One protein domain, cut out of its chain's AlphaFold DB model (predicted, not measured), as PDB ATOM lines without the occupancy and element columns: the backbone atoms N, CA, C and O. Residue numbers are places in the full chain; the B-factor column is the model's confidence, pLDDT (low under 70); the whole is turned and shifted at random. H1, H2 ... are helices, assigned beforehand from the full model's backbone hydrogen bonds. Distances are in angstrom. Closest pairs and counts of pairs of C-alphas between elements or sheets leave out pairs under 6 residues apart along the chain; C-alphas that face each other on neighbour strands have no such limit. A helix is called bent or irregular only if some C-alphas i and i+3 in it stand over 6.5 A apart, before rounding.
ATOM      1  N   LYS A 206      45.914  -5.781  41.627       84.94
ATOM      2  CA  LYS A 206      46.480  -6.512  40.483       84.94
ATOM      3  C   LYS A 206      45.427  -7.329  39.729       84.94
ATOM      4  O   LYS A 206      45.747  -7.922  38.704       84.94
ATOM      5  N   PHE A 207      44.167  -7.349  40.179       83.12
ATOM      6  CA  PHE A 207      43.137  -8.221  39.604       83.12
ATOM      7  C   PHE A 207      42.910  -7.991  38.105       83.12
ATOM      8  O   PHE A 207      42.662  -8.942  37.371       83.12
ATOM      9  N   TRP A 208      43.072  -6.760  37.608       84.31
ATOM     10  CA  TRP A 208      42.951  -6.467  36.175       84.31
ATOM     11  C   TRP A 208      43.936  -7.281  35.312       84.31
ATOM     12  O   TRP A 208      43.612  -7.650  34.181       84.31
ATOM     13  N   MET A 209      45.111  -7.633  35.856       88.38
ATOM     14  CA  MET A 209      46.107  -8.473  35.186       88.38
ATOM     15  C   MET A 209      45.610  -9.907  34.990       88.38
ATOM     16  O   MET A 209      46.089 -10.600  34.094       88.38
ATOM     17  N   PHE A 210      44.612 -10.350  35.760       89.50
ATOM     18  CA  PHE A 210      43.967 -11.642  35.552       89.50
ATOM     19  C   PHE A 210      43.272 -11.712  34.186       89.50
ATOM     20  O   PHE A 210      43.352 -12.733  33.507       89.50
ATOM     21  N   HIS A 211      42.652 -10.622  33.724       89.00
ATOM     22  CA  HIS A 211      42.053 -10.577  32.384       89.00
ATOM     23  C   HIS A 211      43.108 -10.718  31.292       89.00
ATOM     24  O   HIS A 211      42.910 -11.460  30.331       89.00
ATOM     25  N   VAL A 212      44.252 -10.051  31.466       91.06
ATOM     26  CA  VAL A 212      45.393 -10.167  30.550       91.06
ATOM     27  C   VAL A 212      45.935 -11.596  30.562       91.06
ATOM     28  O   VAL A 212      46.143 -12.177  29.500       91.06
ATOM     29  N   TYR A 213      46.082 -12.201  31.740       91.81
ATOM     30  CA  TYR A 213      46.497 -13.594  31.899       91.81
ATOM     31  C   TYR A 213      45.570 -14.562  31.147       91.81
ATOM     32  O   TYR A 213      46.050 -15.418  30.396       91.81
ATOM     33  N   VAL A 214      44.247 -14.399  31.279       91.56
ATOM     34  CA  VAL A 214      43.251 -15.200  30.548       91.56
ATOM     35  C   VAL A 214      43.361 -14.974  29.042       91.56
ATOM     36  O   VAL A 214      43.371 -15.943  28.283       91.56
ATOM     37  N   ALA A 215      43.492 -13.721  28.599       90.69
ATOM     38  CA  ALA A 215      43.650 -13.391  27.185       90.69
ATOM     39  C   ALA A 215      44.894 -14.049  26.578       90.69
ATOM     40  O   ALA A 215      44.801 -14.638  25.503       90.69
ATOM     41  N   VAL A 216      46.030 -14.011  27.281       92.00
ATOM     42  CA  VAL A 216      47.276 -14.663  26.854       92.00
ATOM     43  C   VAL A 216      47.086 -16.173  26.719       92.00
ATOM     44  O   VAL A 216      47.483 -16.737  25.704       92.00
ATOM     45  N   HIS A 217      46.426 -16.830  27.676       92.31
ATOM     46  CA  HIS A 217      46.150 -18.268  27.603       92.31
ATOM     47  C   HIS A 217      45.233 -18.633  26.436       92.31
ATOM     48  O   HIS A 217      45.540 -19.546  25.671       92.31
ATOM     49  N   VAL A 218      44.126 -17.908  26.269       91.38
ATOM     50  CA  VAL A 218      43.178 -18.127  25.168       91.38
ATOM     51  C   VAL A 218      43.859 -17.895  23.816       91.38
ATOM     52  O   VAL A 218      43.698 -18.706  22.904       91.38
ATOM     53  N   ALA A 219      44.663 -16.836  23.695       89.56
ATOM     54  CA  ALA A 219      45.427 -16.542  22.488       89.56
ATOM     55  C   ALA A 219      46.490 -17.610  22.206       89.56
ATOM     56  O   ALA A 219      46.636 -18.019  21.059       89.56
ATOM     57  N   LEU A 220      47.196 -18.096  23.230       89.88
ATOM     58  CA  LEU A 220      48.221 -19.132  23.103       89.88
ATOM     59  C   LEU A 220      47.615 -20.475  22.677       89.88
ATOM     60  O   LEU A 220      48.123 -21.102  21.748       89.88
ATOM     61  N   ILE A 221      46.505 -20.884  23.301       89.25
ATOM     62  CA  ILE A 221      45.753 -22.085  22.913       89.25
ATOM     63  C   ILE A 221      45.258 -21.929  21.472       89.25
ATOM     64  O   ILE A 221      45.535 -22.783  20.636       89.25
ATOM     65  N   GLY A 222      44.595 -20.817  21.141       85.25
ATOM     66  CA  GLY A 222      44.126 -20.563  19.778       85.25
ATOM     67  C   GLY A 222      45.266 -20.595  18.757       85.25
ATOM     68  O   GLY A 222      45.194 -21.308  17.765       85.25
ATOM     69  N   TRP A 223      46.360 -19.879  19.018       84.56
ATOM     70  CA  TRP A 223      47.502 -19.790  18.111       84.56
ATOM     71  C   TRP A 223      48.173 -21.145  17.861       84.56
ATOM     72  O   TRP A 223      48.464 -21.470  16.709       84.56
ATOM     73  N   LEU A 224      48.387 -21.945  18.911       83.56
ATOM     74  CA  LEU A 224      49.028 -23.258  18.789       83.56
ATOM     75  C   LEU A 224      48.131 -24.259  18.052       83.56
ATOM     76  O   LEU A 224      48.612 -25.010  17.201       83.56
ATOM     77  N   PHE A 225      46.827 -24.247  18.317       77.62
ATOM     78  CA  PHE A 225      45.908 -25.189  17.681       77.62
ATOM     79  C   PHE A 225      45.524 -24.791  16.246       77.62
ATOM     80  O   PHE A 225      45.472 -25.667  15.389       77.62
ATOM     81  N   PHE A 226      45.357 -23.498  15.931       76.19
ATOM     82  CA  PHE A 226      45.001 -23.045  14.572       76.19
ATOM     83  C   PHE A 226      46.150 -23.085  13.569       76.19
ATOM     84  O   PHE A 226      45.907 -23.093  12.365       76.19
ATOM     85  N   ARG A 227      47.409 -23.052  14.020       70.94
ATOM     86  CA  ARG A 227      48.552 -23.140  13.098       70.94
ATOM     87  C   ARG A 227      48.914 -24.566  12.696       70.94
ATOM     88  O   ARG A 227      49.834 -24.707  11.899       70.94
ATOM     89  N   GLY A 228      48.219 -25.580  13.222       60.56
ATOM     90  CA  GLY A 228      48.614 -26.978  13.084       60.56
ATOM     91  C   GLY A 228      49.969 -27.187  13.756       60.56
ATOM     92  O   GLY A 228      51.016 -26.884  13.189       60.56
ATOM     93  N   THR A 229      49.988 -27.643  15.011       58.78
ATOM     94  CA  THR A 229      51.258 -27.880  15.719       58.78
ATOM     95  C   THR A 229      51.961 -29.135  15.168       58.78
ATOM     96  O   THR A 229      52.031 -30.182  15.823       58.78
ATOM     97  N   ASP A 230      52.535 -29.010  13.970       61.09
ATOM     98  CA  ASP A 230      53.526 -29.939  13.414       61.09
ATOM     99  C   ASP A 230      54.857 -29.817  14.169       61.09
ATOM    100  O   ASP A 230      55.659 -30.748  14.216       61.09
ATOM    101  N   ARG A 231      55.076 -28.682  14.848       72.31
ATOM    102  CA  ARG A 231      56.246 -28.464  15.703       72.31
ATOM    103  C   ARG A 231      56.068 -29.168  17.044       72.31
ATOM    104  O   ARG A 231      55.518 -28.609  17.992       72.31
ATOM    105  N   THR A 232      56.593 -30.386  17.128       75.88
ATOM    106  CA  THR A 232      56.659 -31.210  18.350       75.88
ATOM    107  C   THR A 232      57.207 -30.451  19.562       75.88
ATOM    108  O   THR A 232      56.801 -30.714  20.692       75.88
ATOM    109  N   GLU A 233      58.060 -29.457  19.320       83.75
ATOM    110  CA  GLU A 233      58.706 -28.622  20.327       83.75
ATOM    111  C   GLU A 233      57.761 -27.734  21.138       83.75
ATOM    112  O   GLU A 233      58.043 -27.523  22.314       83.75
ATOM    113  N   LEU A 234      56.668 -27.241  20.538       85.81
ATOM    114  CA  LEU A 234      55.724 -26.304  21.168       85.81
ATOM    115  C   LEU A 234      54.544 -27.009  21.848       85.81
ATOM    116  O   LEU A 234      53.815 -26.395  22.628       85.81
ATOM    117  N   ARG A 235      54.368 -28.312  21.597       86.81
ATOM    118  CA  ARG A 235      53.301 -29.117  22.215       86.81
ATOM    119  C   ARG A 235      53.296 -29.042  23.749       86.81
ATOM    120  O   ARG A 235      52.216 -28.862  24.300       86.81
ATOM    121  N   PRO A 236      54.442 -29.104  24.461       91.12
ATOM    122  CA  PRO A 236      54.453 -28.997  25.921       91.12
ATOM    123  C   PRO A 236      53.904 -27.664  26.438       91.12
ATOM    124  O   PRO A 236      53.229 -27.636  27.464       91.12
ATOM    125  N   LEU A 237      54.152 -26.572  25.706       91.38
ATOM    126  CA  LEU A 237      53.640 -25.245  26.040       91.38
ATOM    127  C   LEU A 237      52.119 -25.171  25.830       91.38
ATOM    128  O   LEU A 237      51.411 -24.651  26.689       91.38
ATOM    129  N   ALA A 238      51.611 -25.754  24.736       89.19
ATOM    130  CA  ALA A 238      50.169 -25.874  24.494       89.19
ATOM    131  C   ALA A 238      49.481 -26.660  25.617       89.19
ATOM    132  O   ALA A 238      48.471 -26.219  26.161       89.19
ATOM    133  N   THR A 239      50.054 -27.807  25.989       89.88
ATOM    134  CA  THR A 239      49.530 -28.663  27.056       89.88
ATOM    135  C   THR A 239      49.510 -27.934  28.397       89.88
ATOM    136  O   THR A 239      48.507 -28.004  29.104       89.88
ATOM    137  N   ALA A 240      50.572 -27.192  28.733       94.12
ATOM    138  CA  ALA A 240      50.609 -26.369  29.941       94.12
ATOM    139  C   ALA A 240      49.491 -25.317  29.935       94.12
ATOM    140  O   ALA A 240      48.736 -25.239  30.900       94.12
ATOM    141  N   ALA A 241      49.307 -24.583  28.835       93.75
ATOM    142  CA  ALA A 241      48.257 -23.569  28.724       93.75
ATOM    143  C   ALA A 241      46.839 -24.161  28.847       93.75
ATOM    144  O   ALA A 241      45.991 -23.601  29.543       93.75
ATOM    145  N   VAL A 242      46.588 -25.313  28.211       93.62
ATOM    146  CA  VAL A 242      45.300 -26.030  28.269       93.62
ATOM    147  C   VAL A 242      44.963 -26.498  29.686       93.62
ATOM    148  O   VAL A 242      43.796 -26.467  30.063       93.62
ATOM    149  N   ILE A 243      45.958 -26.918  30.473       94.81
ATOM    150  CA  ILE A 243      45.758 -27.350  31.864       94.81
ATOM    151  C   ILE A 243      45.640 -26.145  32.806       94.81
ATOM    152  O   ILE A 243      44.770 -26.126  33.680       94.81
ATOM    153  N   MET A 244      46.480 -25.125  32.622       95.69
ATOM    154  CA  MET A 244      46.573 -23.993  33.545       95.69
ATOM    155  C   MET A 244      45.422 -22.998  33.419       95.69
ATOM    156  O   MET A 244      45.037 -22.389  34.417       95.69
ATOM    157  N   LEU A 245      44.810 -22.861  32.241       94.25
ATOM    158  CA  LEU A 245      43.645 -21.995  32.070       94.25
ATOM    159  C   LEU A 245      42.443 -22.425  32.946       94.25
ATOM    160  O   LEU A 245      42.002 -21.610  33.759       94.25
ATOM    161  N   PRO A 246      41.904 -23.657  32.864       94.12
ATOM    162  CA  PRO A 246      40.802 -24.080  33.727       94.12
ATOM    163  C   PRO A 246      41.223 -24.188  35.198       94.12
ATOM    164  O   PRO A 246      40.449 -23.792  36.068       94.12
ATOM    165  N   TYR A 247      42.459 -24.617  35.492       94.56
ATOM    166  CA  TYR A 247      42.999 -24.571  36.856       94.56
ATOM    167  C   TYR A 247      42.909 -23.155  37.435       94.56
ATOM    168  O   TYR A 247      42.431 -22.968  38.555       94.56
ATOM    169  N   SER A 248      43.271 -22.144  36.641       92.50
ATOM    170  CA  SER A 248      43.252 -20.767  37.116       92.50
ATOM    171  C   SER A 248      41.848 -20.269  37.472       92.50
ATOM    172  O   SER A 248      41.681 -19.544  38.453       92.50
ATOM    173  N   MET A 249      40.831 -20.725  36.735       91.00
ATOM    174  CA  MET A 249      39.426 -20.441  37.034       91.00
ATOM    175  C   MET A 249      38.961 -21.135  38.318       91.00
ATOM    176  O   MET A 249      38.195 -20.542  39.071       91.00
ATOM    177  N   VAL A 250      39.425 -22.361  38.598       90.88
ATOM    178  CA  VAL A 250      39.104 -23.070  39.853       90.88
ATOM    179  C   VAL A 250      39.693 -22.333  41.048       90.88
ATOM    180  O   VAL A 250      38.976 -22.058  42.004       90.88
ATOM    181  N   VAL A 251      40.974 -21.962  40.981       89.44
ATOM    182  CA  VAL A 251      41.636 -21.203  42.054       89.44
ATOM    183  C   VAL A 251      40.939 -19.863  42.282       89.44
ATOM    184  O   VAL A 251      40.730 -19.467  43.427       89.44
ATOM    185  N   LEU A 252      40.534 -19.174  41.210       86.62
ATOM    186  CA  LEU A 252      39.776 -17.934  41.334       86.62
ATOM    187  C   LEU A 252      38.412 -18.160  42.004       86.62
ATOM    188  O   LEU A 252      38.075 -17.433  42.936       86.62
ATOM    189  N   ALA A 253      37.655 -19.170  41.572       82.88
ATOM    190  CA  ALA A 253      36.354 -19.496  42.155       82.88
ATOM    191  C   ALA A 253      36.469 -19.913  43.632       82.88
ATOM    192  O   ALA A 253      35.622 -19.555  44.451       82.88
ATOM    193  N   TRP A 254      37.545 -20.619  43.987       83.88
ATOM    194  CA  TRP A 254      37.871 -20.967  45.368       83.88
ATOM    195  C   TRP A 254      38.204 -19.726  46.200       83.88
ATOM    196  O   TRP A 254      37.648 -19.532  47.280       83.88
ATOM    197  N   ARG A 255      39.077 -18.850  45.685       81.00
ATOM    198  CA  ARG A 255      39.449 -17.590  46.347       81.00
ATOM    199  C   ARG A 255      38.228 -16.710  46.588       81.00
ATOM    200  O   ARG A 255      38.107 -16.145  47.670       81.00
ATOM    201  N   GLN A 256      37.334 -16.611  45.605       76.31
ATOM    202  CA  GLN A 256      36.073 -15.887  45.747       76.31
ATOM    203  C   GLN A 256      35.240 -16.486  46.874       76.31
ATOM    204  O   GLN A 256      34.969 -15.772  47.829       76.31
ATOM    205  N   SER A 257      34.959 -17.796  46.827       74.69
ATOM    206  CA  SER A 257      34.202 -18.514  47.865       74.69
ATOM    207  C   SER A 257      34.734 -18.266  49.284       74.69
ATOM    208  O   SER A 257      33.949 -18.081  50.210       74.69
ATOM    209  N   TRP A 258      36.057 -18.206  49.454       72.62
ATOM    210  CA  TRP A 258      36.681 -17.950  50.755       72.62
ATOM    211  C   TRP A 258      36.653 -16.471  51.179       72.62
ATOM    212  O   TRP A 258      36.536 -16.159  52.363       72.62
ATOM    213  N   SER A 259      36.771 -15.545  50.221       66.31
ATOM    214  CA  SER A 259      36.920 -14.102  50.465       66.31
ATOM    215  C   SER A 259      35.591 -13.332  50.576       66.31
ATOM    216  O   SER A 259      35.620 -12.118  50.786       66.31
ATOM    217  N   TYR A 260      34.439 -14.007  50.494       54.41
ATOM    218  CA  TYR A 260      33.092 -13.407  50.557       54.41
ATOM    219  C   TYR A 260      32.740 -12.673  51.858       54.41
ATOM    220  O   TYR A 260      31.676 -12.070  51.949       54.41
ATOM    221  N   ARG A 261      33.614 -12.651  52.870       51.47
ATOM    222  CA  ARG A 261      33.348 -11.857  54.077       51.47
ATOM    223  C   ARG A 261      33.573 -10.347  53.906       51.47
ATOM    224  O   ARG A 261      33.207  -9.632  54.832       51.47
ATOM    225  N   THR A 262      34.137  -9.841  52.797       48.22
ATOM    226  CA  THR A 262      34.543  -8.414  52.756       48.22
ATOM    227  C   THR A 262      34.520  -7.637  51.425       48.22
ATOM    228  O   THR A 262      34.699  -6.424  51.507       48.22
ATOM    229  N   LEU A 263      34.313  -8.203  50.222       51.91
ATOM    230  CA  LEU A 263      34.456  -7.422  48.966       51.91
ATOM    231  C   LEU A 263      33.433  -7.768  47.861       51.91
ATOM    232  O   LEU A 263      33.334  -8.914  47.428       51.91
ATOM    233  N   GLU A 264      32.748  -6.740  47.344       50.03
ATOM    234  CA  GLU A 264      31.882  -6.754  46.150       50.03
ATOM    235  C   GLU A 264      32.720  -6.960  44.864       50.03
ATOM    236  O   GLU A 264      33.206  -6.009  44.255       50.03
ATOM    237  N   ILE A 265      32.953  -8.214  44.451       53.44
ATOM    238  CA  ILE A 265      33.837  -8.563  43.309       53.44
ATOM    239  C   ILE A 265      33.051  -8.917  42.024       53.44
ATOM    240  O   ILE A 265      33.648  -9.157  40.972       53.44
ATOM    241  N   GLU A 266      31.715  -8.902  42.040       52.50
ATOM    242  CA  GLU A 266      30.899  -9.353  40.895       52.50
ATOM    243  C   GLU A 266      31.133  -8.549  39.602       52.50
ATOM    244  O   GLU A 266      31.155  -9.121  38.509       52.50
ATOM    245  N   HIS A 267      31.415  -7.245  39.693       51.81
ATOM    246  CA  HIS A 267      31.638  -6.401  38.512       51.81
ATOM    247  C   HIS A 267      32.990  -6.618  37.817       51.81
ATOM    248  O   HIS A 267      33.160  -6.187  36.674       51.81
ATOM    249  N   LEU A 268      33.947  -7.304  38.451       59.25
ATOM    250  CA  LEU A 268      35.283  -7.461  37.878       59.25
ATOM    251  C   LEU A 268      35.403  -8.634  36.894       59.25
ATOM    252  O   LEU A 268      36.381  -8.681  36.171       59.25
ATOM    253  N   LEU A 269      34.458  -9.577  36.794       66.06
ATOM    254  CA  LEU A 269      34.635 -10.772  35.936       66.06
ATOM    255  C   LEU A 269      34.162 -10.602  34.484       66.06
ATOM    256  O   LEU A 269      34.534 -11.400  33.618       66.06
ATOM    257  N   LEU A 270      33.375  -9.560  34.199       67.81
ATOM    258  CA  LEU A 270      32.764  -9.324  32.888       67.81
ATOM    259  C   LEU A 270      33.785  -9.283  31.725       67.81
ATOM    260  O   LEU A 270      33.516  -9.898  30.686       67.81
ATOM    261  N   PRO A 271      34.978  -8.660  31.868       79.38
ATOM    262  CA  PRO A 271      35.979  -8.655  30.801       79.38
ATOM    263  C   PRO A 271      36.527 -10.052  30.483       79.38
ATOM    264  O   PRO A 271      36.694 -10.391  29.312       79.38
ATOM    265  N   SER A 272      36.753 -10.900  31.498       78.81
ATOM    266  CA  SER A 272      37.198 -12.289  31.286       78.81
ATOM    267  C   SER A 272      36.171 -13.092  30.495       78.81
ATOM    268  O   SER A 272      36.545 -13.810  29.567       78.81
ATOM    269  N   ASN A 273      34.882 -12.951  30.823       80.62
ATOM    270  CA  ASN A 273      33.809 -13.626  30.092       80.62
ATOM    271  C   ASN A 273      33.803 -13.212  28.621       80.62
ATOM    272  O   ASN A 273      33.773 -14.076  27.747       80.62
ATOM    273  N   ALA A 274      33.903 -11.912  28.338       83.81
ATOM    274  CA  ALA A 274      33.969 -11.414  26.968       83.81
ATOM    275  C   ALA A 274      35.172 -11.996  26.205       83.81
ATOM    276  O   ALA A 274      35.011 -12.474  25.082       83.81
ATOM    277  N   ILE A 275      36.357 -12.031  26.825       85.69
ATOM    278  CA  ILE A 275      37.574 -12.604  26.228       85.69
ATOM    279  C   ILE A 275      37.382 -14.090  25.894       85.69
ATOM    280  O   ILE A 275      37.696 -14.513  24.780       85.69
ATOM    281  N   ILE A 276      36.839 -14.882  26.824       83.81
ATOM    282  CA  ILE A 276      36.610 -16.321  26.619       83.81
ATOM    283  C   ILE A 276      35.551 -16.554  25.535       83.81
ATOM    284  O   ILE A 276      35.748 -17.399  24.665       83.81
ATOM    285  N   VAL A 277      34.457 -15.784  25.539       84.88
ATOM    286  CA  VAL A 277      33.402 -15.847  24.514       84.88
ATOM    287  C   VAL A 277      33.968 -15.538  23.133       84.88
ATOM    288  O   VAL A 277      33.703 -16.280  22.189       84.88
ATOM    289  N   ILE A 278      34.776 -14.482  23.006       86.00
ATOM    290  CA  ILE A 278      35.430 -14.121  21.744       86.00
ATOM    291  C   ILE A 278      36.384 -15.237  21.307       86.00
ATOM    292  O   ILE A 278      36.333 -15.669  20.155       86.00
ATOM    293  N   GLY A 279      37.216 -15.750  22.217       83.75
ATOM    294  CA  GLY A 279      38.132 -16.855  21.932       83.75
ATOM    295  C   GLY A 279      37.412 -18.110  21.441       83.75
ATOM    296  O   GLY A 279      37.780 -18.683  20.414       83.75
ATOM    297  N   LEU A 280      36.335 -18.498  22.124       81.81
ATOM    298  CA  LEU A 280      35.516 -19.645  21.756       81.81
ATOM    299  C   LEU A 280      34.771 -19.415  20.431       81.81
ATOM    300  O   LEU A 280      34.706 -20.318  19.601       81.81
ATOM    301  N   ALA A 281      34.282 -18.201  20.172       82.81
ATOM    302  CA  ALA A 281      33.671 -17.843  18.893       82.81
ATOM    303  C   ALA A 281      34.660 -17.982  17.724       82.81
ATOM    304  O   ALA A 281      34.303 -18.511  16.668       82.81
ATOM    305  N   LEU A 282      35.905 -17.527  17.907       84.19
ATOM    306  CA  LEU A 282      36.969 -17.664  16.910       84.19
ATOM    307  C   LEU A 282      37.330 -19.135  16.675       84.19
ATOM    308  O   LEU A 282      37.458 -19.547  15.521       84.19
ATOM    309  N   LEU A 283      37.412 -19.928  17.745       80.44
ATOM    310  CA  LEU A 283      37.679 -21.365  17.684       80.44
ATOM    311  C   LEU A 283      36.597 -22.122  16.931       80.44
ATOM    312  O   LEU A 283      36.901 -22.821  15.966       80.44
ATOM    313  N   LEU A 284      35.333 -21.922  17.293       77.00
ATOM    314  CA  LEU A 284      34.215 -22.555  16.600       77.00
ATOM    315  C   LEU A 284      34.163 -22.142  15.128       77.00
ATOM    316  O   LEU A 284      33.942 -22.986  14.262       77.00
ATOM    317  N   ARG A 285      34.413 -20.864  14.818       78.62
ATOM    318  CA  ARG A 285      34.448 -20.380  13.432       78.62
ATOM    319  C   ARG A 285      35.558 -21.039  12.615       78.62
ATOM    320  O   ARG A 285      35.343 -21.306  11.434       78.62
ATOM    321  N   HIS A 286      36.724 -21.264  13.213       77.88
ATOM    322  CA  HIS A 286      37.838 -21.933  12.550       77.88
ATOM    323  C   HIS A 286      37.516 -23.407  12.274       77.88
ATOM    324  O   HIS A 286      37.552 -23.815  11.117       77.88
ATOM    325  N   VAL A 287      37.069 -24.153  13.290       73.06
ATOM    326  CA  VAL A 287      36.670 -25.570  13.158       73.06
ATOM    327  C   VAL A 287      35.589 -25.748  12.092       73.06
ATOM    328  O   VAL A 287      35.684 -26.614  11.226       73.06
ATOM    329  N   VAL A 288      34.579 -24.878  12.104       72.75
ATOM    330  CA  VAL A 288      33.513 -24.869  11.096       72.75
ATOM    331  C   VAL A 288      34.052 -24.632   9.685       72.75
ATOM    332  O   VAL A 288      33.564 -25.247   8.735       72.75
ATOM    333  N   ARG A 289      35.015 -23.717   9.527       73.00
ATOM    334  CA  ARG A 289      35.594 -23.393   8.220       73.00
ATOM    335  C   ARG A 289      36.395 -24.566   7.663       73.00
ATOM    336  O   ARG A 289      36.316 -24.796   6.463       73.00
ATOM    337  N   GLU A 290      37.140 -25.266   8.511       70.69
ATOM    338  CA  GLU A 290      37.956 -26.408   8.094       70.69
ATOM    339  C   GLU A 290      37.114 -27.643   7.781       70.69
ATOM    340  O   GLU A 290      37.352 -28.301   6.775       70.69
ATOM    341  N   GLN A 291      36.095 -27.933   8.593       65.75
ATOM    342  CA  GLN A 291      35.267 -29.122   8.391       65.75
ATOM    343  C   GLN A 291      34.140 -28.900   7.370       65.75
ATOM    344  O   GLN A 291      33.591 -29.862   6.850       65.75
ATOM    345  N   GLY A 292      33.777 -27.652   7.049       61.41
ATOM    346  CA  GLY A 292      32.728 -27.333   6.068       61.41
ATOM    347  C   GLY A 292      31.292 -27.570   6.563       61.41
ATOM    348  O   GLY A 292      30.344 -27.469   5.789       61.41
ATOM    349  N   TRP A 293      31.105 -27.854   7.858       55.03
ATOM    350  CA  TRP A 293      29.846 -28.365   8.426       55.03
ATOM    351  C   TRP A 293      28.702 -27.342   8.550       55.03
ATOM    352  O   TRP A 293      27.595 -27.718   8.932       55.03
ATOM    353  N   PHE A 294      28.909 -26.050   8.263       54.62
ATOM    354  CA  PHE A 294      27.898 -25.026   8.566       54.62
ATOM    355  C   PHE A 294      27.639 -24.012   7.447       54.62
ATOM    356  O   PHE A 294      28.502 -23.260   6.996       54.62
ATOM    357  N   ARG A 295      26.353 -23.891   7.099       58.94
ATOM    358  CA  ARG A 295      25.784 -22.829   6.258       58.94
ATOM    359  C   ARG A 295      25.798 -21.488   7.017       58.94
ATOM    360  O   ARG A 295      25.496 -21.450   8.207       58.94
ATOM    361  N   ARG A 296      26.044 -20.366   6.320       58.09
ATOM    362  CA  ARG A 296      26.219 -18.990   6.872       58.09
ATOM    363  C   ARG A 296      25.224 -18.569   7.981       58.09
ATOM    364  O   ARG A 296      25.628 -17.892   8.918       58.09
ATOM    365  N   ARG A 297      23.945 -18.974   7.904       57.28
ATOM    366  CA  ARG A 297      22.902 -18.668   8.918       57.28
ATOM    367  C   ARG A 297      23.025 -19.474  10.215       57.28
ATOM    368  O   ARG A 297      22.582 -19.009  11.255       57.28
ATOM    369  N   SER A 298      23.592 -20.673  10.158       64.75
ATOM    370  CA  SER A 298      23.735 -21.550  11.323       64.75
ATOM    371  C   SER A 298      24.829 -21.033  12.275       64.75
ATOM    372  O   SER A 298      24.660 -21.055  13.491       64.75
ATOM    373  N   ASN A 299      25.879 -20.402  11.729       68.56
ATOM    374  CA  ASN A 299      26.931 -19.744  12.518       68.56
ATOM    375  C   ASN A 299      26.419 -18.567  13.362       68.56
ATOM    376  O   ASN A 299      26.934 -18.338  14.450       68.56
ATOM    377  N   GLN A 300      25.409 -17.828  12.885       71.94
ATOM    378  CA  GLN A 300      24.833 -16.710  13.642       71.94
ATOM    379  C   GLN A 300      24.066 -17.193  14.879       71.94
ATOM    380  O   GLN A 300      24.173 -16.576  15.931       71.94
ATOM    381  N   VAL A 301      23.345 -18.315  14.774       73.12
ATOM    382  CA  VAL A 301      22.605 -18.906  15.902       73.12
ATOM    383  C   VAL A 301      23.566 -19.447  16.961       73.12
ATOM    384  O   VAL A 301      23.353 -19.216  18.147       73.12
ATOM    385  N   VAL A 302      24.651 -20.110  16.544       73.19
ATOM    386  CA  VAL A 302      25.695 -20.591  17.465       73.19
ATOM    387  C   VAL A 302      26.393 -19.425  18.162       73.19
ATOM    388  O   VAL A 302      26.576 -19.467  19.374       73.19
ATOM    389  N   LEU A 303      26.735 -18.363  17.425       75.12
ATOM    390  CA  LEU A 303      27.367 -17.176  18.000       75.12
ATOM    391  C   LEU A 303      26.441 -16.466  18.997       75.12
ATOM    392  O   LEU A 303      26.885 -16.095  20.079       75.12
ATOM    393  N   LEU A 304      25.156 -16.322  18.665       79.25
ATOM    394  CA  LEU A 304      24.168 -15.723  19.562       79.25
ATOM    395  C   LEU A 304      23.959 -16.574  20.821       79.25
ATOM    396  O   LEU A 304      23.936 -16.035  21.922       79.25
ATOM    397  N   GLY A 305      23.864 -17.899  20.666       76.94
ATOM    398  CA  GLY A 305      23.784 -18.831  21.790       76.94
ATOM    399  C   GLY A 305      25.021 -18.764  22.686       76.94
ATOM    400  O   GLY A 305      24.887 -18.789  23.903       76.94
ATOM    401  N   LEU A 306      26.210 -18.601  22.102       79.81
ATOM    402  CA  LEU A 306      27.458 -18.453  22.845       79.81
ATOM    403  C   LEU A 306      27.538 -17.120  23.601       79.81
ATOM    404  O   LEU A 306      27.991 -17.102  24.739       79.81
ATOM    405  N   ILE A 307      27.084 -16.021  22.994       78.56
ATOM    406  CA  ILE A 307      26.997 -14.714  23.662       78.56
ATOM    407  C   ILE A 307      26.010 -14.790  24.829       78.56
ATOM    408  O   ILE A 307      26.354 -14.389  25.936       78.56
ATOM    409  N   ALA A 308      24.820 -15.356  24.605       77.75
ATOM    410  CA  ALA A 308      23.835 -15.560  25.663       77.75
ATOM    411  C   ALA A 308      24.421 -16.410  26.799       77.75
ATOM    412  O   ALA A 308      24.349 -16.025  27.963       77.75
ATOM    413  N   LEU A 309      25.093 -17.515  26.466       76.12
ATOM    414  CA  LEU A 309      25.767 -18.351  27.454       76.12
ATOM    415  C   LEU A 309      26.849 -17.566  28.208       76.12
ATOM    416  O   LEU A 309      26.926 -17.668  29.423       76.12
ATOM    417  N   GLY A 310      27.624 -16.732  27.517       76.06
ATOM    418  CA  GLY A 310      28.655 -15.878  28.102       76.06
ATOM    419  C   GLY A 310      28.157 -14.848  29.115       76.06
ATOM    420  O   GLY A 310      28.876 -14.513  30.055       76.06
ATOM    421  N   VAL A 311      26.928 -14.364  28.926       75.62
ATOM    422  CA  VAL A 311      26.267 -13.425  29.842       75.62
ATOM    423  C   VAL A 311      25.748 -14.143  31.089       75.62
ATOM    424  O   VAL A 311      25.872 -13.613  32.187       75.62
ATOM    425  N   PHE A 312      25.194 -15.350  30.936       71.44
ATOM    426  CA  PHE A 312      24.540 -16.074  32.036       71.44
ATOM    427  C   PHE A 312      25.438 -17.071  32.781       71.44
ATOM    428  O   PHE A 312      25.029 -17.614  33.805       71.44
ATOM    429  N   THR A 313      26.639 -17.348  32.274       74.44
ATOM    430  CA  THR A 313      27.487 -18.447  32.757       74.44
ATOM    431  C   THR A 313      28.792 -17.938  33.362       74.44
ATOM    432  O   THR A 313      29.325 -16.896  32.979       74.44
ATOM    433  N   THR A 314      29.345 -18.702  34.304       80.50
ATOM    434  CA  THR A 314      30.650 -18.414  34.904       80.50
ATOM    435  C   THR A 314      31.796 -18.651  33.905       80.50
ATOM    436  O   THR A 314      31.716 -19.559  33.066       80.50
ATOM    437  N   PRO A 315      32.908 -17.893  33.998       83.25
ATOM    438  CA  PRO A 315      34.046 -18.040  33.086       83.25
ATOM    439  C   PRO A 315      34.626 -19.459  33.091       83.25
ATOM    440  O   PRO A 315      35.029 -19.964  32.045       83.25
ATOM    441  N   GLY A 316      34.611 -20.142  34.242       87.00
ATOM    442  CA  GLY A 316      35.078 -21.525  34.367       87.00
ATOM    443  C   GLY A 316      34.305 -22.508  33.485       87.00
ATOM    444  O   GLY A 316      34.909 -23.285  32.742       87.00
ATOM    445  N   VAL A 317      32.971 -22.431  33.489       87.19
ATOM    446  CA  VAL A 317      32.134 -23.301  32.647       87.19
ATOM    447  C   VAL A 317      32.343 -22.986  31.162       87.19
ATOM    448  O   VAL A 317      32.432 -23.912  30.357       87.19
ATOM    449  N   LEU A 318      32.512 -21.712  30.785       87.56
ATOM    450  CA  LEU A 318      32.833 -21.334  29.401       87.56
ATOM    451  C   LEU A 318      34.179 -21.908  28.941       87.56
ATOM    452  O   LEU A 318      34.268 -22.434  27.830       87.56
ATOM    453  N   VAL A 319      35.211 -21.858  29.791       90.50
ATOM    454  CA  VAL A 319      36.512 -22.490  29.512       90.50
ATOM    455  C   VAL A 319      36.348 -23.999  29.338       90.50
ATOM    456  O   VAL A 319      36.864 -24.550  28.368       90.50
ATOM    457  N   ALA A 320      35.608 -24.672  30.224       91.56
ATOM    458  CA  ALA A 320      35.387 -26.115  30.132       91.56
ATOM    459  C   ALA A 320      34.658 -26.505  28.835       91.56
ATOM    460  O   ALA A 320      35.074 -27.439  28.150       91.56
ATOM    461  N   ILE A 321      33.627 -25.753  28.438       88.56
ATOM    462  CA  ILE A 321      32.929 -25.949  27.158       88.56
ATOM    463  C   ILE A 321      33.871 -25.689  25.977       88.56
ATOM    464  O   ILE A 321      33.859 -26.446  25.006       88.56
ATOM    465  N   GLY A 322      34.714 -24.657  26.056       87.50
ATOM    466  CA  GLY A 322      35.693 -24.358  25.015       87.50
ATOM    467  C   GLY A 322      36.741 -25.455  24.844       87.50
ATOM    468  O   GLY A 322      37.035 -25.847  23.716       87.50
ATOM    469  N   LEU A 323      37.240 -26.014  25.947       90.56
ATOM    470  CA  LEU A 323      38.141 -27.166  25.925       90.56
ATOM    471  C   LEU A 323      37.446 -28.433  25.429       90.56
ATOM    472  O   LEU A 323      38.054 -29.206  24.694       90.56
ATOM    473  N   LEU A 324      36.172 -28.636  25.772       89.94
ATOM    474  CA  LEU A 324      35.386 -29.754  25.261       89.94
ATOM    475  C   LEU A 324      35.223 -29.663  23.737       89.94
ATOM    476  O   LEU A 324      35.433 -30.651  23.034       89.94
ATOM    477  N   ALA A 325      34.892 -28.473  23.227       86.00
ATOM    478  CA  ALA A 325      34.796 -28.211  21.795       86.00
ATOM    479  C   ALA A 325      36.147 -28.412  21.096       86.00
ATOM    480  O   ALA A 325      36.206 -29.091  20.073       86.00
ATOM    481  N   LEU A 326      37.234 -27.890  21.675       85.62
ATOM    482  CA  LEU A 326      38.591 -28.056  21.157       85.62
ATOM    483  C   LEU A 326      39.012 -29.531  21.115       85.62
ATOM    484  O   LEU A 326      39.472 -30.017  20.085       85.62
ATOM    485  N   GLY A 327      38.826 -30.260  22.217       85.50
ATOM    486  CA  GLY A 327      39.189 -31.672  22.323       85.50
ATOM    487  C   GLY A 327      38.428 -32.546  21.328       85.50
ATOM    488  O   GLY A 327      39.014 -33.454  20.743       85.50
ATOM    489  N   ARG A 328      37.150 -32.239  21.072       84.44
ATOM    490  CA  ARG A 328      36.351 -32.920  20.043       84.44
ATOM    491  C   ARG A 328      36.778 -32.543  18.627       84.44
ATOM    492  O   ARG A 328      36.907 -33.436  17.799       84.44
ATOM    493  N   ALA A 329      37.020 -31.260  18.362       80.25
ATOM    494  CA  ALA A 329      37.414 -30.770  17.043       80.25
ATOM    495  C   ALA A 329      38.783 -31.301  16.597       80.25
ATOM    496  O   ALA A 329      38.951 -31.658  15.437       80.25
ATOM    497  N   CYS A 330      39.738 -31.383  17.525       78.25
ATOM    498  CA  CYS A 330      41.084 -31.887  17.263       78.25
ATOM    499  C   CYS A 330      41.236 -33.397  17.534       78.25
ATOM    500  O   CYS A 330      42.350 -33.908  17.465       78.25
ATOM    501  N   SER A 331      40.155 -34.099  17.895       80.62
ATOM    502  CA  SER A 331      40.159 -35.532  18.243       80.62
ATOM    503  C   SER A 331      41.157 -35.914  19.350       80.62
ATOM    504  O   SER A 331      41.729 -37.002  19.351       80.62
ATOM    505  N   ILE A 332      41.353 -35.032  20.335       83.00
ATOM    506  CA  ILE A 332      42.274 -35.246  21.455       83.00
ATOM    507  C   ILE A 332      41.492 -35.712  22.687       83.00
ATOM    508  O   ILE A 332      40.864 -34.920  23.401       83.00
ATOM    509  N   GLY A 333      41.553 -37.020  22.950       85.06
ATOM    510  CA  GLY A 333      40.809 -37.669  24.034       85.06
ATOM    511  C   GLY A 333      41.134 -37.118  25.425       85.06
ATOM    512  O   GLY A 333      40.220 -36.832  26.195       85.06
ATOM    513  N   TRP A 334      42.414 -36.875  25.732       87.81
ATOM    514  CA  TRP A 334      42.813 -36.372  27.054       87.81
ATOM    515  C   TRP A 334      42.306 -34.947  27.329       87.81
ATOM    516  O   TRP A 334      41.905 -34.663  28.454       87.81
ATOM    517  N   VAL A 335      42.245 -34.068  26.316       90.00
ATOM    518  CA  VAL A 335      41.687 -32.705  26.460       90.00
ATOM    519  C   VAL A 335      40.190 -32.779  26.732       90.00
ATOM    520  O   VAL A 335      39.667 -32.049  27.569       90.00
ATOM    521  N   THR A 336      39.504 -33.706  26.061       90.94
ATOM    522  CA  THR A 336      38.078 -33.956  26.271       90.94
ATOM    523  C   THR A 336      37.824 -34.485  27.686       90.94
ATOM    524  O   THR A 336      36.934 -33.980  28.365       90.94
ATOM    525  N   ALA A 337      38.606 -35.456  28.163       92.12
ATOM    526  CA  ALA A 337      38.502 -35.968  29.530       92.12
ATOM    527  C   ALA A 337      38.767 -34.866  30.572       92.12
ATOM    528  O   ALA A 337      37.988 -34.700  31.510       92.12
ATOM    529  N   LEU A 338      39.806 -34.054  30.352       93.25
ATOM    530  CA  LEU A 338      40.143 -32.906  31.191       93.25
ATOM    531  C   LEU A 338      38.998 -31.885  31.250       93.25
ATOM    532  O   LEU A 338      38.648 -31.409  32.328       93.25
ATOM    533  N   ALA A 339      38.375 -31.585  30.106       93.81
ATOM    534  CA  ALA A 339      37.229 -30.688  30.031       93.81
ATOM    535  C   ALA A 339      36.037 -31.196  30.857       93.81
ATOM    536  O   ALA A 339      35.428 -30.411  31.579       93.81
ATOM    537  N   HIS A 340      35.733 -32.500  30.812       93.44
ATOM    538  CA  HIS A 340      34.681 -33.090  31.651       93.44
ATOM    539  C   HIS A 340      35.027 -33.001  33.141       93.44
ATOM    540  O   HIS A 340      34.172 -32.612  33.933       93.44
ATOM    541  N   ALA A 341      36.270 -33.307  33.523       94.81
ATOM    542  CA  ALA A 341      36.711 -33.230  34.915       94.81
ATOM    543  C   ALA A 341      36.550 -31.809  35.485       94.81
ATOM    544  O   ALA A 341      35.959 -31.626  36.549       94.81
ATOM    545  N   PHE A 342      36.997 -30.790  34.743       93.38
ATOM    546  CA  PHE A 342      36.822 -29.398  35.155       93.38
ATOM    547  C   PHE A 342      35.366 -28.936  35.100       93.38
ATOM    548  O   PHE A 342      34.952 -28.168  35.962       93.38
ATOM    549  N   LEU A 343      34.568 -29.413  34.142       91.12
ATOM    550  CA  LEU A 343      33.139 -29.107  34.097       91.12
ATOM    551  C   LEU A 343      32.432 -29.594  35.368       91.12
ATOM    552  O   LEU A 343      31.684 -28.831  35.975       91.12
ATOM    553  N   VAL A 344      32.716 -30.825  35.807       91.88
ATOM    554  CA  VAL A 344      32.200 -31.365  37.076       91.88
ATOM    555  C   VAL A 344      32.671 -30.514  38.255       91.88
ATOM    556  O   VAL A 344      31.850 -30.141  39.090       91.88
ATOM    557  N   ALA A 345      33.955 -30.142  38.297       90.00
ATOM    558  CA  ALA A 345      34.493 -29.284  39.352       90.00
ATOM    559  C   ALA A 345      33.790 -27.912  39.414       90.00
ATOM    560  O   ALA A 345      33.435 -27.454  40.499       90.00
ATOM    561  N   PHE A 346      33.524 -27.270  38.270       87.75
ATOM    562  CA  PHE A 346      32.812 -25.988  38.233       87.75
ATOM    563  C   PHE A 346      31.336 -26.111  38.596       87.75
ATOM    564  O   PHE A 346      30.820 -25.227  39.273       87.75
ATOM    565  N   ILE A 347      30.656 -27.184  38.182       84.94
ATOM    566  CA  ILE A 347      29.264 -27.438  38.581       84.94
ATOM    567  C   ILE A 347      29.187 -27.663  40.093       84.94
ATOM    568  O   ILE A 347      28.327 -27.084  40.753       84.94
ATOM    569  N   PHE A 348      30.111 -28.451  40.650       86.44
ATOM    570  CA  PHE A 348      30.207 -28.681  42.089       86.44
ATOM    571  C   PHE A 348      30.432 -27.368  42.853       86.44
ATOM    572  O   PHE A 348      29.689 -27.056  43.782       86.44
ATOM    573  N   GLN A 349      31.392 -26.553  42.406       81.94
ATOM    574  CA  GLN A 349      31.673 -25.242  42.996       81.94
ATOM    575  C   GLN A 349      30.471 -24.290  42.893       81.94
ATOM    576  O   GLN A 349      30.129 -23.613  43.862       81.94
ATOM    577  N   TYR A 350      29.801 -24.249  41.737       77.00
ATOM    578  CA  TYR A 350      28.601 -23.437  41.519       77.00
ATOM    579  C   TYR A 350      27.460 -23.848  42.458       77.00
ATOM    580  O   TYR A 350      26.785 -22.996  43.035       77.00
ATOM    581  N   TYR A 351      27.273 -25.154  42.663       77.31
ATOM    582  CA  TYR A 351      26.248 -25.672  43.561       77.31
ATOM    583  C   TYR A 351      26.520 -25.295  45.024       77.31
ATOM    584  O   TYR A 351      25.606 -24.835  45.715       77.31
ATOM    585  N   HIS A 352      27.774 -25.418  45.470       76.25
ATOM    586  CA  HIS A 352      28.195 -25.132  46.846       76.25
ATOM    587  C   HIS A 352      28.447 -23.652  47.159       76.25
ATOM    588  O   HIS A 352      28.648 -23.315  48.323       76.25
ATOM    589  N   SER A 353      28.401 -22.763  46.166       71.50
ATOM    590  CA  SER A 353      28.461 -21.320  46.419       71.50
ATOM    591  C   SER A 353      27.182 -20.896  47.150       71.50
ATOM    592  O   SER A 353      26.087 -20.997  46.597       71.50
ATOM    593  N   LEU A 354      27.298 -20.517  48.424       55.88
ATOM    594  CA  LEU A 354      26.172 -20.294  49.348       55.88
ATOM    595  C   LEU A 354      25.361 -19.024  49.039       55.88
ATOM    596  O   LEU A 354      24.304 -18.818  49.625       55.88
ATOM    597  N   ASP A 355      25.828 -18.210  48.095       61.97
ATOM    598  CA  ASP A 355      25.382 -16.824  47.902       61.97
ATOM    599  C   ASP A 355      24.169 -16.674  46.971       61.97
ATOM    600  O   ASP A 355      23.683 -15.571  46.738       61.97
ATOM    601  N   ILE A 356      23.668 -17.780  46.416       65.31
ATOM    602  CA  ILE A 356      22.610 -17.765  45.404       65.31
ATOM    603  C   ILE A 356      21.453 -18.656  45.849       65.31
ATOM    604  O   ILE A 356      21.647 -19.837  46.159       65.31
ATOM    605  N   ASP A 357      20.242 -18.096  45.810       77.12
ATOM    606  CA  ASP A 357      19.006 -18.817  46.103       77.12
ATOM    607  C   ASP A 357      18.844 -20.055  45.198       77.12
ATOM    608  O   ASP A 357      19.174 -20.038  44.005       77.12
ATOM    609  N   LEU A 358      18.312 -21.147  45.756       77.31
ATOM    610  CA  LEU A 358      18.122 -22.403  45.019       77.31
ATOM    611  C   LEU A 358      17.204 -22.205  43.802       77.31
ATOM    612  O   LEU A 358      17.389 -22.859  42.768       77.31
ATOM    613  N   SER A 359      16.243 -21.280  43.899       79.00
ATOM    614  CA  SER A 359      15.354 -20.944  42.786       79.00
ATOM    615  C   SER A 359      16.129 -20.355  41.600       79.00
ATOM    616  O   SER A 359      15.952 -20.803  40.468       79.00
ATOM    617  N   TYR A 360      17.079 -19.449  41.843       76.31
ATOM    618  CA  TYR A 360      17.906 -18.860  40.791       76.31
ATOM    619  C   TYR A 360      18.869 -19.887  40.188       76.31
ATOM    620  O   TYR A 360      18.983 -19.978  38.965       76.31
ATOM    621  N   LYS A 361      19.508 -20.729  41.017       75.56
ATOM    622  CA  LYS A 361      20.382 -21.813  40.523       75.56
ATOM    623  C   LYS A 361      19.631 -22.768  39.595       75.56
ATOM    624  O   LYS A 361      20.133 -23.122  38.527       75.56
ATOM    625  N   SER A 362      18.421 -23.170  39.986       82.38
ATOM    626  CA  SER A 362      17.583 -24.056  39.171       82.38
ATOM    627  C   SER A 362      17.081 -23.372  37.895       82.38
ATOM    628  O   SER A 362      17.104 -24.002  36.839       82.38
ATOM    629  N   LEU A 363      16.732 -22.080  37.947       83.12
ATOM    630  CA  LEU A 363      16.348 -21.292  36.772       83.12
ATOM    631  C   LEU A 363      17.494 -21.172  35.759       83.12
ATOM    632  O   LEU A 363      17.270 -21.360  34.564       83.12
ATOM    633  N   VAL A 364      18.721 -20.907  36.214       77.69
ATOM    634  CA  VAL A 364      19.901 -20.803  35.341       77.69
ATOM    635  C   VAL A 364      20.245 -22.154  34.708       77.69
ATOM    636  O   VAL A 364      20.498 -22.217  33.500       77.69
ATOM    637  N   LEU A 365      20.207 -23.258  35.468       76.69
ATOM    638  CA  LEU A 365      20.428 -24.600  34.907       76.69
ATOM    639  C   LEU A 365      19.328 -24.996  33.910       76.69
ATOM    640  O   LEU A 365      19.631 -25.471  32.815       76.69
ATOM    641  N   ALA A 366      18.060 -24.776  34.257       82.25
ATOM    642  CA  ALA A 366      16.939 -25.078  33.373       82.25
ATOM    643  C   ALA A 366      16.979 -24.210  32.104       82.25
ATOM    644  O   ALA A 366      16.796 -24.721  30.999       82.25
ATOM    645  N   GLY A 367      17.280 -22.917  32.248       80.62
ATOM    646  CA  GLY A 367      17.382 -21.959  31.151       80.62
ATOM    647  C   GLY A 367      18.541 -22.265  30.203       80.62
ATOM    648  O   GLY A 367      18.344 -22.299  28.988       80.62
ATOM    649  N   SER A 368      19.730 -22.560  30.735       76.06
ATOM    650  CA  SER A 368      20.888 -22.958  29.921       76.06
ATOM    651  C   SER A 368      20.662 -24.302  29.217       76.06
ATOM    652  O   SER A 368      20.950 -24.420  28.024       76.06
ATOM    653  N   GLY A 369      20.061 -25.286  29.895       79.75
ATOM    654  CA  GLY A 369      19.671 -26.562  29.289       79.75
ATOM    655  C   GLY A 369      18.648 -26.396  28.160       79.75
ATOM    656  O   GLY A 369      18.831 -26.940  27.067       79.75
ATOM    657  N   LEU A 370      17.605 -25.591  28.382       84.94
ATOM    658  CA  LEU A 370      16.591 -25.287  27.370       84.94
ATOM    659  C   LEU A 370      17.198 -24.552  26.169       84.94
ATOM    660  O   LEU A 370      16.925 -24.920  25.026       84.94
ATOM    661  N   LEU A 371      18.064 -23.564  26.412       79.38
ATOM    662  CA  LEU A 371      18.780 -22.834  25.367       79.38
ATOM    663  C   LEU A 371      19.603 -23.790  24.492       79.38
ATOM    664  O   LEU A 371      19.505 -23.738  23.264       79.38
ATOM    665  N   LEU A 372      20.367 -24.702  25.103       78.75
ATOM    666  CA  LEU A 372      21.160 -25.698  24.377       78.75
ATOM    667  C   LEU A 372      20.285 -26.655  23.556       78.75
ATOM    668  O   LEU A 372      20.644 -26.990  22.425       78.75
ATOM    669  N   LEU A 373      19.122 -27.063  24.073       81.81
ATOM    670  CA  LEU A 373      18.169 -27.897  23.333       81.81
ATOM    671  C   LEU A 373      17.554 -27.161  22.140       81.81
ATOM    672  O   LEU A 373      17.445 -27.745  21.059       81.81
ATOM    673  N   VAL A 374      17.191 -25.886  22.305       82.50
ATOM    674  CA  VAL A 374      16.685 -25.040  21.215       82.50
ATOM    675  C   VAL A 374      17.749 -24.897  20.132       82.50
ATOM    676  O   VAL A 374      17.468 -25.173  18.964       82.50
ATOM    677  N   VAL A 375      18.985 -24.555  20.511       78.25
ATOM    678  CA  VAL A 375      20.118 -24.478  19.579       78.25
ATOM    679  C   VAL A 375      20.300 -25.817  18.866       78.25
ATOM    680  O   VAL A 375      20.271 -25.853  17.638       78.25
ATOM    681  N   ARG A 376      20.383 -26.936  19.598       80.81
ATOM    682  CA  ARG A 376      20.520 -28.280  19.013       80.81
ATOM    683  C   ARG A 376      19.404 -28.585  18.017       80.81
ATOM    684  O   ARG A 376      19.694 -29.056  16.921       80.81
ATOM    685  N   ARG A 377      18.144 -28.307  18.359       83.12
ATOM    686  CA  ARG A 377      17.004 -28.550  17.464       83.12
ATOM    687  C   ARG A 377      17.118 -27.722  16.186       83.12
ATOM    688  O   ARG A 377      16.896 -28.267  15.108       83.12
ATOM    689  N   PHE A 378      17.512 -26.452  16.273       78.56
ATOM    690  CA  PHE A 378      17.742 -25.601  15.098       78.56
ATOM    691  C   PHE A 378      18.902 -26.080  14.220       78.56
ATOM    692  O   PHE A 378      18.828 -25.951  12.997       78.56
ATOM    693  N   LEU A 379      19.954 -26.637  14.824       72.75
ATOM    694  CA  LEU A 379      21.081 -27.216  14.093       72.75
ATOM    695  C   LEU A 379      20.674 -28.504  13.366       72.75
ATOM    696  O   LEU A 379      20.898 -28.620  12.163       72.75
ATOM    697  N   VAL A 380      20.013 -29.430  14.066       73.00
ATOM    698  CA  VAL A 380      19.591 -30.732  13.518       73.00
ATOM    699  C   VAL A 380      18.521 -30.576  12.439       73.00
ATOM    700  O   VAL A 380      18.604 -31.213  11.401       73.00
TER     701      VAL A 380
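This is residues 206 to 380 of the 389 residues of the protein "DUF4401 domain-containing protein" of Verrucomicrobiales bacterium (UniProt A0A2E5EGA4). Seven helices stand roughly lengthwise beside one another, with H5 in the middle of a bundle whose other members are H1, H2, H3 and H6. H4 and H7 extend it to one side as a wing: H4 packs on H3, and H7 on H4, leaving a gap between H7 and H5. H1, H3, H5 and H7 run one way, and H2, H4 and H6 the other. The printed part has 175 residues with seven named helices, H1 to H7 in chain order, and no named strand; the class is all helix. It is compact, with a radius of gyration of the C-alphas of 16.5 A and spans of 48 by 40 by 26 A.

H1, residues 208 to 226, begins at C-alpha 208 (42.951, -6.467, 36.175) and is 27.3 A long. H2, residues 235 to 259, is 35.9 A long; it is neither bent nor irregular, but only just: C-alphas 243 and 246 are 6.2 A apart. H3, residues 270 to 291, measures 31.6 A. H4 holds residues 296 to 312, 25.4 A, and H5 residues 315 to 329, 20.8 A, beginning at C-alpha 315 (34.046, -18.040, 33.086). H6, residues 333 to 352, measures 28.9 A. H7, residues 358 to 380, is 32.6 A long and ends at C-alpha 380 (19.591, -30.732, 13.518).

H1 and H2 form a helical hairpin, at a shallow tilt of 29 degrees; H2 touches H1 with residues 238 to 245 alone, and the closest C-alphas, of His 217 and Ala 241, are 5.8 A apart. H1 touches H3, the same way at 5 degrees, closest at the C-alphas of His 211 and Ser 272, 5.3 A. H1 and H5 are near each other. H2 touches H5 with residues 242 to 250 alone, closest at the C-alphas of Met 249 and Gly 316, 5.2 A. H2 also touches H6, the same way at 5 degrees, with the C-alphas of Pro 246 and Phe 342 closest at 6.8 A. H3 touches H5, the C-alphas of Asn 273 and Pro 315 being closest at 5.3 A. H5 and H6 form a helical hairpin with 26 pairs of C-alphas within 8 A, the closest those of Gly 327 and Thr 336, 4.7 A. H3 and H4 form another, with the C-alphas of Val 277 and Gly 310 closest at 6.0 A. H7 touches H4, opposite ways at 7 degrees, closest at the C-alphas of Ser 298 and Leu 379, 6.8 A. H5 and H7 are apart. Every O i to N i+4 pair is within hydrogen-bond range in H3, H5, H6 and H7; the counts are 14 of 15 in H1, 20 of 21 in H2 and 11 of 13 in H4.

The two C-alphas farthest apart, of Arg 261 and Gly 292, are 50.4 A apart. The printed part has no cut and no long link. Mean pLDDT of the printed part is 79.7; residues 228 to 230, 259 to 270, 291 to 299 and 354 to 356 are under 70.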